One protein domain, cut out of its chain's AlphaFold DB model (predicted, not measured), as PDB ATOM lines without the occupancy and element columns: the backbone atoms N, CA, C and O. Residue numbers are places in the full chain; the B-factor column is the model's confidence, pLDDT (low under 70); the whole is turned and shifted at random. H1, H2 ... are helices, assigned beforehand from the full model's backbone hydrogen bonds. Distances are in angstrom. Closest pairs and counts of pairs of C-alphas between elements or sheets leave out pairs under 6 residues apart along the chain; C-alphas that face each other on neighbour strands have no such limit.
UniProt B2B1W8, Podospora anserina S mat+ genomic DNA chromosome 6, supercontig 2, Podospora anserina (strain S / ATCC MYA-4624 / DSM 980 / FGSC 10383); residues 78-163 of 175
ATOM      1  N   GLY A  78     216.898 265.378 228.339       97.06
ATOM      2  CA  GLY A  78     215.657 265.235 227.575       97.06
ATOM      3  C   GLY A  78     215.092 263.816 227.631       97.06
ATOM      4  O   GLY A  78     213.886 263.649 227.775       97.06
ATOM      5  N   GLU A  79     215.954 262.799 227.589       95.56
ATOM      6  CA  GLU A  79     215.530 261.402 227.732       95.56
ATOM      7  C   GLU A  79     215.025 261.102 229.140       95.56
ATOM      8  O   GLU A  79     213.982 260.471 229.273       95.56
ATOM      9  N   VAL A  80     215.700 261.589 230.188       96.00
ATOM     10  CA  VAL A  80     215.217 261.421 231.571       96.00
ATOM     11  C   VAL A  80     213.846 262.064 231.750       96.00
ATOM     12  O   VAL A  80     212.951 261.436 232.308       96.00
ATOM     13  N   ILE A  81     213.657 263.290 231.252       97.38
ATOM     14  CA  ILE A  81     212.356 263.969 231.306       97.38
ATOM     15  C   ILE A  81     211.302 263.174 230.534       97.38
ATOM     16  O   ILE A  81     210.203 262.996 231.046       97.38
ATOM     17  N   GLY A  82     211.630 262.656 229.348       97.50
ATOM     18  CA  GLY A  82     210.710 261.825 228.568       97.50
ATOM     19  C   GLY A  82     210.311 260.533 229.288       97.50
ATOM     20  O   GLY A  82     209.140 260.166 229.286       97.50
ATOM     21  N   ILE A  83     211.258 259.871 229.960       96.25
ATOM     22  CA  ILE A  83     210.974 258.674 230.767       96.25
ATOM     23  C   ILE A  83     210.069 259.039 231.955       96.25
ATOM     24  O   ILE A  83     209.108 258.324 232.232       96.25
ATOM     25  N   ILE A  84     210.337 260.157 232.637       97.19
ATOM     26  CA  ILE A  84     209.516 260.650 233.754       97.19
ATOM     27  C   ILE A  84     208.091 260.994 233.302       97.19
ATOM     28  O   ILE A  84     207.137 260.589 233.962       97.19
ATOM     29  N   ASP A  85     207.939 261.694 232.178       97.75
ATOM     30  CA  ASP A  85     206.639 262.072 231.613       97.75
ATOM     31  C   ASP A  85     205.793 260.836 231.276       97.75
ATOM     32  O   ASP A  85     204.633 260.727 231.685       97.75
ATOM     33  N   GLN A  86     206.407 259.838 230.634       96.88
ATOM     34  CA  GLN A  86     205.734 258.578 230.340       96.88
ATOM     35  C   GLN A  86     205.357 257.818 231.618       96.88
ATOM     36  O   GLN A  86     204.241 257.308 231.716       96.88
ATOM     37  N   MET A  87     206.243 257.757 232.621       95.69
ATOM     38  CA  MET A  87     205.923 257.133 233.911       95.69
ATOM     39  C   MET A  87     204.752 257.826 234.605       95.69
ATOM     40  O   MET A  87     203.885 257.147 235.146       95.69
ATOM     41  N   PHE A  88     204.689 259.155 234.560       95.44
ATOM     42  CA  PHE A  88     203.570 259.907 235.117       95.44
ATOM     43  C   PHE A  88     202.250 259.586 234.398       95.44
ATOM     44  O   PHE A  88     201.220 259.386 235.040       95.44
ATOM     45  N   CYS A  89     202.270 259.457 233.069       96.44
ATOM     46  CA  CYS A  89     201.092 259.040 232.306       96.44
ATOM     47  C   CYS A  89     200.630 257.623 232.684       96.44
ATOM     48  O   CYS A  89     199.430 257.386 232.837       96.44
ATOM     49  N   LEU A  90     201.569 256.692 232.872       95.38
ATOM     50  CA  LEU A  90     201.283 255.322 233.308       95.38
ATOM     51  C   LEU A  90     200.754 255.275 234.749       95.38
ATOM     52  O   LEU A  90     199.852 254.494 235.037       95.38
ATOM     53  N   GLU A  91     201.245 256.146 235.632       93.25
ATOM     54  CA  GLU A  91     200.700 256.322 236.982       93.25
ATOM     55  C   GLU A  91     199.237 256.788 236.933       93.25
ATOM     56  O   GLU A  91     198.377 256.215 237.599       93.25
ATOM     57  N   MET A  92     198.920 257.773 236.085       93.44
ATOM     58  CA  MET A  92     197.537 258.228 235.897       93.44
ATOM     59  C   MET A  92     196.642 257.139 235.299       93.44
ATOM     60  O   MET A  92     195.483 257.026 235.693       93.44
ATOM     61  N   ALA A  93     197.154 256.326 234.370       91.94
ATOM     62  CA  ALA A  93     196.417 255.182 233.836       91.94
ATOM     63  C   ALA A  93     196.120 254.159 234.942       91.94
ATOM     64  O   ALA A  93     194.987 253.702 235.083       91.94
ATOM     65  N   TRP A  94     197.097 253.855 235.794       90.56
ATOM     66  CA  TRP A  94     196.876 252.985 236.944       90.56
ATOM     67  C   TRP A  94     195.795 253.540 237.889       90.56
ATOM     68  O   TRP A  94     194.877 252.815 238.274       90.56
ATOM     69  N   TYR A  95     195.803 254.848 238.163       87.38
ATOM     70  CA  TYR A  95     194.749 255.518 238.938       87.38
ATOM     71  C   TYR A  95     193.363 255.487 238.279       87.38
ATOM     72  O   TYR A  95     192.354 255.649 238.964       87.38
ATOM     73  N   GLN A  96     193.288 255.260 236.968       87.81
ATOM     74  CA  GLN A  96     192.036 255.065 236.232       87.81
ATOM     75  C   GLN A  96     191.561 253.602 236.219       87.81
ATOM     76  O   GLN A  96     190.530 253.307 235.614       87.81
ATOM     77  N   GLY A  97     192.275 252.695 236.894       84.38
ATOM     78  CA  GLY A  97     191.897 251.290 237.033       84.38
ATOM     79  C   GLY A  97     192.581 250.346 236.044       84.38
ATOM     80  O   GLY A  97     192.196 249.182 235.969       84.38
ATOM     81  N   TYR A  98     193.591 250.799 235.295       88.25
ATOM     82  CA  TYR A  98     194.438 249.884 234.522       88.25
ATOM     83  C   TYR A  98     195.386 249.104 235.453       88.25
ATOM     84  O   TYR A  98     195.794 249.638 236.481       88.25
ATOM     85  N   PRO A  99     195.758 247.852 235.132       88.25
ATOM     86  CA  PRO A  99     196.628 247.043 235.983       88.25
ATOM     87  C   PRO A  99     198.058 247.552 236.084       88.25
ATOM     88  O   PRO A  99     198.647 248.038 235.118       88.25
ATOM     89  N   LEU A 100     198.629 247.395 237.279       88.75
ATOM     90  CA  LEU A 100     199.985 247.830 237.597       88.75
ATOM     91  C   LEU A 100     201.027 247.100 236.731       88.75
ATOM     92  O   LEU A 100     201.961 247.732 236.235       88.75
ATOM     93  N   SER A 101     200.804 245.805 236.474       87.94
ATOM     94  CA  SER A 101     201.600 244.958 235.571       87.94
ATOM     95  C   SER A 101     201.587 245.423 234.111       87.94
ATOM     96  O   SER A 101     202.546 245.182 233.391       87.94
ATOM     97  N   GLN A 102     200.548 246.145 233.675       88.75
ATOM     98  CA  GLN A 102     200.450 246.703 232.315       88.75
ATOM     99  C   GLN A 102     200.739 248.209 232.258       88.75
ATOM    100  O   GLN A 102     200.617 248.822 231.198       88.75
ATOM    101  N   THR A 103     201.092 248.827 233.387       93.81
ATOM    102  CA  THR A 103     201.377 250.262 233.479       93.81
ATOM    103  C   THR A 103     202.765 250.495 234.062       93.81
ATOM    104  O   THR A 103     203.750 250.395 233.340       93.81
ATOM    105  N   LEU A 104     202.888 250.796 235.354       93.31
ATOM    106  CA  LEU A 104     204.157 251.188 235.969       93.31
ATOM    107  C   LEU A 104     205.211 250.075 235.967       93.31
ATOM    108  O   LEU A 104     206.388 250.374 235.770       93.31
ATOM    109  N   LEU A 105     204.813 248.809 236.130       90.94
ATOM    110  CA  LEU A 105     205.753 247.678 236.133       90.94
ATOM    111  C   LEU A 105     206.242 247.285 234.734       90.94
ATOM    112  O   LEU A 105     207.124 246.450 234.620       90.94
ATOM    113  N   THR A 106     205.744 247.934 233.677       91.31
ATOM    114  CA  THR A 106     206.333 247.819 232.330       91.31
ATOM    115  C   THR A 106     207.637 248.610 232.191       91.31
ATOM    116  O   THR A 106     208.322 248.533 231.173       91.31
ATOM    117  N   ASN A 107     207.979 249.436 233.186       93.00
ATOM    118  CA  ASN A 107     209.182 250.247 233.145       93.00
ATOM    119  C   ASN A 107     210.415 249.425 233.548       93.00
ATOM    120  O   ASN A 107     210.602 249.115 234.724       93.00
ATOM    121  N   VAL A 108     211.310 249.202 232.585       92.19
ATOM    122  CA  VAL A 108     212.577 248.470 232.764       92.19
ATOM    123  C   VAL A 108     213.457 248.990 233.910       92.19
ATOM    124  O   VAL A 108     214.176 248.222 234.537       92.19
ATOM    125  N   TYR A 109     213.422 250.286 234.242       93.25
ATOM    126  CA  TYR A 109     214.199 250.814 235.371       93.25
ATOM    127  C   TYR A 109     213.579 250.441 236.719       93.25
ATOM    128  O   TYR A 109     214.314 250.263 237.688       93.25
ATOM    129  N   ILE A 110     212.248 250.344 236.796       92.88
ATOM    130  CA  ILE A 110     211.551 249.868 237.997       92.88
ATOM    131  C   ILE A 110     211.776 248.366 238.153       92.88
ATOM    132  O   ILE A 110     212.131 247.936 239.246       92.88
ATOM    133  N   ASP A 111     211.653 247.597 237.073       90.31
ATOM    134  CA  ASP A 111     211.893 246.152 237.081       90.31
ATOM    135  C   ASP A 111     213.296 245.810 237.620       90.31
ATOM    136  O   ASP A 111     213.444 245.178 238.669       90.31
ATOM    137  N   ARG A 112     214.347 246.392 237.022       89.69
ATOM    138  CA  ARG A 112     215.740 246.179 237.464       89.69
ATOM    139  C   ARG A 112     216.049 246.701 238.863       89.69
ATOM    140  O   ARG A 112     217.019 246.257 239.466       89.69
ATOM    141  N   MET A 113     215.276 247.666 239.357       89.75
ATOM    142  CA  MET A 113     215.409 248.195 240.715       89.75
ATOM    143  C   MET A 113     214.784 247.264 241.762       89.75
ATOM    144  O   MET A 113     215.214 247.277 242.916       89.75
ATOM    145  N   LEU A 114     213.752 246.508 241.380       89.06
ATOM    146  CA  LEU A 114     213.001 245.623 242.269       89.06
ATOM    147  C   LEU A 114     213.509 244.181 242.250       89.06
ATOM    148  O   LEU A 114     213.243 243.445 243.198       89.06
ATOM    149  N   GLU A 115     214.244 243.781 241.213       86.62
ATOM    150  CA  GLU A 115     214.852 242.459 241.123       86.62
ATOM    151  C   GLU A 115     216.358 242.511 241.450       86.62
ATOM    152  O   GLU A 115     217.084 243.300 240.845       86.62
ATOM    153  N   PRO A 116     216.899 241.664 242.357       84.94
ATOM    154  CA  PRO A 116     216.178 240.933 243.388       84.94
ATOM    155  C   PRO A 116     215.620 241.914 244.424       84.94
ATOM    156  O   PRO A 116     216.066 243.059 244.502       84.94
ATOM    157  N   GLU A 117     214.697 241.429 245.252       85.69
ATOM    158  CA  GLU A 117     214.014 242.254 246.248       85.69
ATOM    159  C   GLU A 117     215.014 243.057 247.108       85.69
ATOM    160  O   GLU A 117     215.839 242.464 247.818       85.69
ATOM    161  N   PRO A 118     214.972 244.403 247.060       86.56
ATOM    162  CA  PRO A 118     215.929 245.227 247.778       86.56
ATOM    163  C   PRO A 118     215.664 245.165 249.286       86.56
ATOM    164  O   PRO A 118     214.573 245.485 249.757       86.56
ATOM    165  N   MET A 119     216.685 244.800 250.066       83.69
ATOM    166  CA  MET A 119     216.588 244.710 251.531       83.69
ATOM    167  C   MET A 119     216.833 246.056 252.210       83.69
ATOM    168  O   MET A 119     216.259 246.349 253.262       83.69
ATOM    169  N   VAL A 120     217.673 246.898 251.607       85.69
ATOM    170  CA  VAL A 120     217.876 248.283 252.032       85.69
ATOM    171  C   VAL A 120     217.682 249.256 250.874       85.69
ATOM    172  O   VAL A 120     217.815 248.908 249.706       85.69
ATOM    173  N   LEU A 121     217.423 250.528 251.198       83.94
ATOM    174  CA  LEU A 121     217.219 251.585 250.198       83.94
ATOM    175  C   LEU A 121     218.409 251.749 249.235       83.94
ATOM    176  O   LEU A 121     218.227 252.239 248.124       83.94
ATOM    177  N   GLY A 122     219.620 251.383 249.663       81.50
ATOM    178  CA  GLY A 122     220.811 251.396 248.814       81.50
ATOM    179  C   GLY A 122     220.802 250.312 247.735       81.50
ATOM    180  O   GLY A 122     221.349 250.551 246.666       81.50
ATOM    181  N   ASP A 123     220.141 249.178 247.985       84.56
ATOM    182  CA  ASP A 123     220.089 248.038 247.058       84.56
ATOM    183  C   ASP A 123     219.103 248.273 245.911       84.56
ATOM    184  O   ASP A 123     219.242 247.676 244.849       84.56
ATOM    185  N   ALA A 124     218.119 249.153 246.126       86.69
ATOM    186  CA  ALA A 124     217.130 249.547 245.132       86.69
ATOM    187  C   ALA A 124     217.772 250.459 244.073       86.69
ATOM    188  O   ALA A 124     217.602 251.681 244.082       86.69
ATOM    189  N   ASP A 125     218.567 249.871 243.187       87.38
ATOM    190  CA  ASP A 125     219.244 250.536 242.079       87.38
ATOM    191  C   ASP A 125     219.165 249.662 240.825       87.38
ATOM    192  O   ASP A 125     219.382 248.455 240.886       87.38
ATOM    193  N   PHE A 126     218.877 250.277 239.680       87.56
ATOM    194  CA  PHE A 126     218.841 249.573 238.399       87.56
ATOM    195  C   PHE A 126     220.250 249.314 237.828       87.56
ATOM    196  O   PHE A 126     220.384 248.539 236.881       87.56
ATOM    197  N   ILE A 127     221.316 249.915 238.389       85.19
ATOM    198  CA  ILE A 127     222.716 249.592 238.062       85.19
ATOM    199  C   ILE A 127     223.396 248.919 239.258       85.19
ATOM    200  O   ILE A 127     223.660 249.535 240.290       85.19
ATOM    201  N   ARG A 128     223.772 247.650 239.091       80.62
ATOM    202  CA  ARG A 128     224.448 246.874 240.140       80.62
ATOM    203  C   ARG A 128     225.920 247.246 240.300       80.62
ATOM    204  O   ARG A 128     226.608 247.559 239.333       80.62
ATOM    205  N   GLY A 129     226.427 247.103 241.526       70.62
ATOM    206  CA  GLY A 129     227.864 247.167 241.822       70.62
ATOM    207  C   GLY A 129     228.469 248.574 241.849       70.62
ATOM    208  O   GLY A 129     229.688 248.693 241.943       70.62
ATOM    209  N   LYS A 130     227.647 249.626 241.791       67.88
ATOM    210  CA  LYS A 130     228.083 251.012 242.007       67.88
ATOM    211  C   LYS A 130     228.163 251.335 243.496       67.88
ATOM    212  O   LYS A 130     227.308 250.916 244.275       67.88
ATOM    213  N   ALA A 131     229.177 252.102 243.897       59.22
ATOM    214  CA  ALA A 131     229.201 252.669 245.238       59.22
ATOM    215  C   ALA A 131     228.107 253.742 245.380       59.22
ATOM    216  O   ALA A 131     227.740 254.422 244.420       59.22
ATOM    217  N   VAL A 132     227.593 253.921 246.599       56.38
ATOM    218  CA  VAL A 132     226.588 254.947 246.907       56.38
ATOM    219  C   VAL A 132     227.140 256.330 246.537       56.38
ATOM    220  O   VAL A 132     228.101 256.797 247.144       56.38
ATOM    221  N   GLY A 133     226.530 256.986 245.546       56.88
ATOM    222  CA  GLY A 133     226.956 258.300 245.044       56.88
ATOM    223  C   GLY A 133     227.823 258.270 243.779       56.88
ATOM    224  O   GLY A 133     228.108 259.330 243.228       56.88
ATOM    225  N   GLU A 134     228.190 257.090 243.275       59.94
ATOM    226  CA  GLU A 134     228.845 256.927 241.974       59.94
ATOM    227  C   GLU A 134     227.796 256.664 240.892       59.94
ATOM    228  O   GLU A 134     227.466 255.531 240.562       59.94
ATOM    229  N   GLY A 135     227.241 257.722 240.313       65.25
ATOM    230  CA  GLY A 135     226.293 257.617 239.209       65.25
ATOM    231  C   GLY A 135     226.324 258.871 238.360       65.25
ATOM    232  O   GLY A 135     226.621 259.954 238.863       65.25
ATOM    233  N   GLU A 136     226.027 258.743 237.068       81.19
ATOM    234  CA  GLU A 136     225.773 259.943 236.282       81.19
ATOM    235  C   GLU A 136     224.563 260.663 236.876       81.19
ATOM    236  O   GLU A 136     223.585 260.030 237.284       81.19
ATOM    237  N   THR A 137     224.623 261.993 236.928       88.50
ATOM    238  CA  THR A 137     223.588 262.834 237.546       88.50
ATOM    239  C   THR A 137     222.183 262.470 237.066       88.50
ATOM    240  O   THR A 137     221.233 262.492 237.842       88.50
ATOM    241  N   MET A 138     222.056 262.102 235.791       92.00
ATOM    242  CA  MET A 138     220.791 261.733 235.164       92.00
ATOM    243  C   MET A 138     220.203 260.431 235.723       92.00
ATOM    244  O   MET A 138     219.018 260.402 236.051       92.00
ATOM    245  N   HIS A 139     221.014 259.391 235.938       91.00
ATOM    246  CA  HIS A 139     220.552 258.162 236.596       91.00
ATOM    247  C   HIS A 139     220.188 258.401 238.058       91.00
ATOM    248  O   HIS A 139     219.217 257.827 238.535       91.00
ATOM    249  N   VAL A 140     220.907 259.278 238.766       90.81
ATOM    250  CA  VAL A 140     220.566 259.628 240.157       90.81
ATOM    251  C   VAL A 140     219.190 260.293 240.233       90.81
ATOM    252  O   VAL A 140     218.379 259.937 241.090       90.81
ATOM    253  N   VAL A 141     218.903 261.227 239.320       93.69
ATOM    254  CA  VAL A 141     217.592 261.887 239.222       93.69
ATOM    255  C   VAL A 141     216.497 260.874 238.894       93.69
ATOM    256  O   VAL A 141     215.477 260.837 239.583       93.69
ATOM    257  N   LEU A 142     216.719 260.021 237.889       94.62
ATOM    258  CA  LEU A 142     215.749 259.005 237.488       94.62
ATOM    259  C   LEU A 142     215.465 258.014 238.626       94.62
ATOM    260  O   LEU A 142     214.310 257.762 238.952       94.62
ATOM    261  N   ARG A 143     216.511 257.526 239.301       92.81
ATOM    262  CA  ARG A 143     216.406 256.632 240.461       92.81
ATOM    263  C   ARG A 143     215.579 257.246 241.583       92.81
ATOM    264  O   ARG A 143     214.715 256.575 242.139       92.81
ATOM    265  N   ALA A 144     215.829 258.513 241.920       93.25
ATOM    266  CA  ALA A 144     215.069 259.208 242.954       93.25
ATOM    267  C   ALA A 144     213.573 259.284 242.606       93.25
ATOM    268  O   ALA A 144     212.733 259.069 243.481       93.25
ATOM    269  N   TYR A 145     213.244 259.533 241.335       95.50
ATOM    270  CA  TYR A 145     211.861 259.533 240.866       95.50
ATOM    271  C   TYR A 145     211.224 258.139 240.948       95.50
ATOM    272  O   TYR A 145     210.161 257.996 241.550       95.50
ATOM    273  N   CYS A 146     211.887 257.102 240.421       94.81
ATOM    274  CA  CYS A 146     211.392 255.721 240.463       94.81
ATOM    275  C   CYS A 146     211.125 255.252 241.901       94.81
ATOM    276  O   CYS A 146     210.062 254.703 242.179       94.81
ATOM    277  N   LEU A 147     212.034 255.541 242.839       93.75
ATOM    278  CA  LEU A 147     211.833 255.243 244.262       93.75
ATOM    279  C   LEU A 147     210.608 255.955 244.841       93.75
ATOM    280  O   LEU A 147     209.869 255.363 245.629       93.75
ATOM    281  N   GLY A 148     210.389 257.215 244.457       93.75
ATOM    282  CA  GLY A 148     209.204 257.975 244.842       93.75
ATOM    283  C   GLY A 148     207.919 257.305 244.360       93.75
ATOM    284  O   GLY A 148     207.032 257.045 245.170       93.75
ATOM    285  N   VAL A 149     207.859 256.948 243.075       93.81
ATOM    286  CA  VAL A 149     206.703 256.269 242.466       93.81
ATOM    287  C   VAL A 149     206.436 254.922 243.132       93.81
ATOM    288  O   VAL A 149     205.325 254.678 243.593       93.81
ATOM    289  N   VAL A 150     207.456 254.072 243.283       92.25
ATOM    290  CA  VAL A 150     207.321 252.772 243.963       92.25
ATOM    291  C   VAL A 150     206.820 252.955 245.398       92.25
ATOM    292  O   VAL A 150     205.952 252.210 245.861       92.25
ATOM    293  N   LYS A 151     207.310 253.976 246.113       91.50
ATOM    294  CA  LYS A 151     206.853 254.269 247.475       91.50
ATOM    295  C   LYS A 151     205.403 254.762 247.514       91.50
ATOM    296  O   LYS A 151     204.686 254.395 248.446       91.50
ATOM    297  N   CYS A 152     204.962 255.537 246.522       91.00
ATOM    298  CA  CYS A 152     203.560 255.922 246.348       91.00
ATOM    299  C   CYS A 152     202.676 254.694 246.100       91.00
ATOM    300  O   CYS A 152     201.683 254.518 246.808       91.00
ATOM    301  N   CYS A 153     203.077 253.799 245.189       90.00
ATOM    302  CA  CYS A 153     202.378 252.538 244.938       90.00
ATOM    303  C   CYS A 153     202.238 251.712 246.218       90.00
ATOM    304  O   CYS A 153     201.153 251.225 246.531       90.00
ATOM    305  N   TRP A 154     203.318 251.605 247.001       88.38
ATOM    306  CA  TRP A 154     203.298 250.919 248.290       88.38
ATOM    307  C   TRP A 154     202.322 251.566 249.278       88.38
ATOM    308  O   TRP A 154     201.551 250.855 249.911       88.38
ATOM    309  N   TYR A 155     202.319 252.896 249.400       89.62
ATOM    310  CA  TYR A 155     201.419 253.597 250.317       89.62
ATOM    311  C   TYR A 155     199.948 253.411 249.936       89.62
ATOM    312  O   TYR A 155     199.107 253.198 250.804       89.62
ATOM    313  N   ILE A 156     199.632 253.457 248.641       87.69
ATOM    314  CA  ILE A 156     198.275 253.216 248.144       87.69
ATOM    315  C   ILE A 156     197.861 251.765 248.405       87.69
ATOM    316  O   ILE A 156     196.767 251.536 248.913       87.69
ATOM    317  N   ASN A 157     198.746 250.798 248.145       84.81
ATOM    318  CA  ASN A 157     198.499 249.385 248.439       84.81
ATOM    319  C   ASN A 157     198.238 249.154 249.937       84.81
ATOM    320  O   ASN A 157     197.281 248.488 250.319       84.81
ATOM    321  N   ASP A 158     199.071 249.744 250.797       85.94
ATOM    322  CA  ASP A 158     198.919 249.684 252.250       85.94
ATOM    323  C   ASP A 158     197.559 250.260 252.680       85.94
ATOM    324  O   ASP A 158     196.802 249.613 253.399       85.94
ATOM    325  N   ARG A 159     197.176 251.426 252.143       83.69
ATOM    326  CA  ARG A 159     195.876 252.055 252.417       83.69
ATOM    327  C   ARG A 159     194.688 251.213 251.967       83.69
ATOM    328  O   ARG A 159     193.725 251.105 252.718       83.69
ATOM    329  N   ILE A 160     194.759 250.597 250.791       81.12
ATOM    330  CA  ILE A 160     193.693 249.722 250.283       81.12
ATOM    331  C   ILE A 160     193.508 248.502 251.181       81.12
ATOM    332  O   ILE A 160     192.374 248.127 251.443       81.12
ATOM    333  N   LYS A 161     194.592 247.929 251.714       77.44
ATOM    334  CA  LYS A 161     194.513 246.802 252.658       77.44
ATOM    335  C   LYS A 161     193.860 247.180 253.989       77.44
ATOM    336  O   LYS A 161     193.251 246.324 254.631       77.44
ATOM    337  N   PHE A 162     194.014 248.431 254.427       76.38
ATOM    338  CA  PHE A 162     193.466 248.918 255.697       76.38
ATOM    339  C   PHE A 162     192.047 249.486 255.595       76.38
ATOM    340  O   PHE A 162     191.333 249.517 256.599       76.38
ATOM    341  N   GLU A 163     191.632 249.948 254.420       63.78
ATOM    342  CA  GLU A 163     190.296 250.488 254.184       63.78
ATOM    343  C   GLU A 163     189.397 249.445 253.497       63.78
ATOM    344  O   GLU A 163     189.865 248.486 252.897       63.78
TER     345      GLU A 163
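This is residues 78 to 163 of the 175 residues of an uncharacterized protein of Podospora anserina (strain S / ATCC MYA-4624 / DSM 980 / FGSC 10383) (UniProt B2B1W8). Two long helices, H3 and H1, run side by side and the same way, almost parallel, while the short helix H2 stands steeply to H3 beside its residues 146 to 150. Between the helices the chain makes two wide loops without a named element: residues 96 to 107 lead back from the end of H1 to H2, and residues 115 to 136 lead from H2 to the start of H3, whose residues 154 to 162 stick out with residue 163. The printed part has 86 residues with three named helices, in the order H1, H2, H3, and no named strand; its class is all helix. It is compact, with a radius of gyration of the C-alphas of 13.5 A, and flat, spanning 40 by 31 by 16 A.

H3, residues 137 to 162, touches H1, residues 78 to 95, with residues 138 to 145 alone, and H1 touches it with residues 80 to 84 alone. Their closest C-alphas, those of Val 80 and Leu 142, are 6.4 A apart. The two helices stand at a shallow tilt of 7 degrees and run the same way. H2, residues 108 to 114, only just touches H3, with 3 pairs of C-alphas within 8 A; the closest are those of Ile 110 and Cys 146, 6.4 A apart. H2 and H3 stand at a steep tilt of 62 degrees, the same way. H1 and H2 are apart. In H1, H2 and H3 every O i to N i+4 pair is within hydrogen-bond range.

H3 is 37.8 A long, from C-alpha 137 at (223.588, 262.834, 237.546) to C-alpha 162 at (193.466, 248.918, 255.697). H1 is 25.7 A long and begins with C-alpha 78 at (215.657, 265.235, 227.575). H2 is 9.9 A long.

The two C-alphas farthest apart, those of Glu 134 and Glu 163, are 40.9 A apart. The printed part has no cut. The links H1 to H2 and H2 to H3 are long. Residues 130 to 135 and residue 163 have a pLDDT under 70.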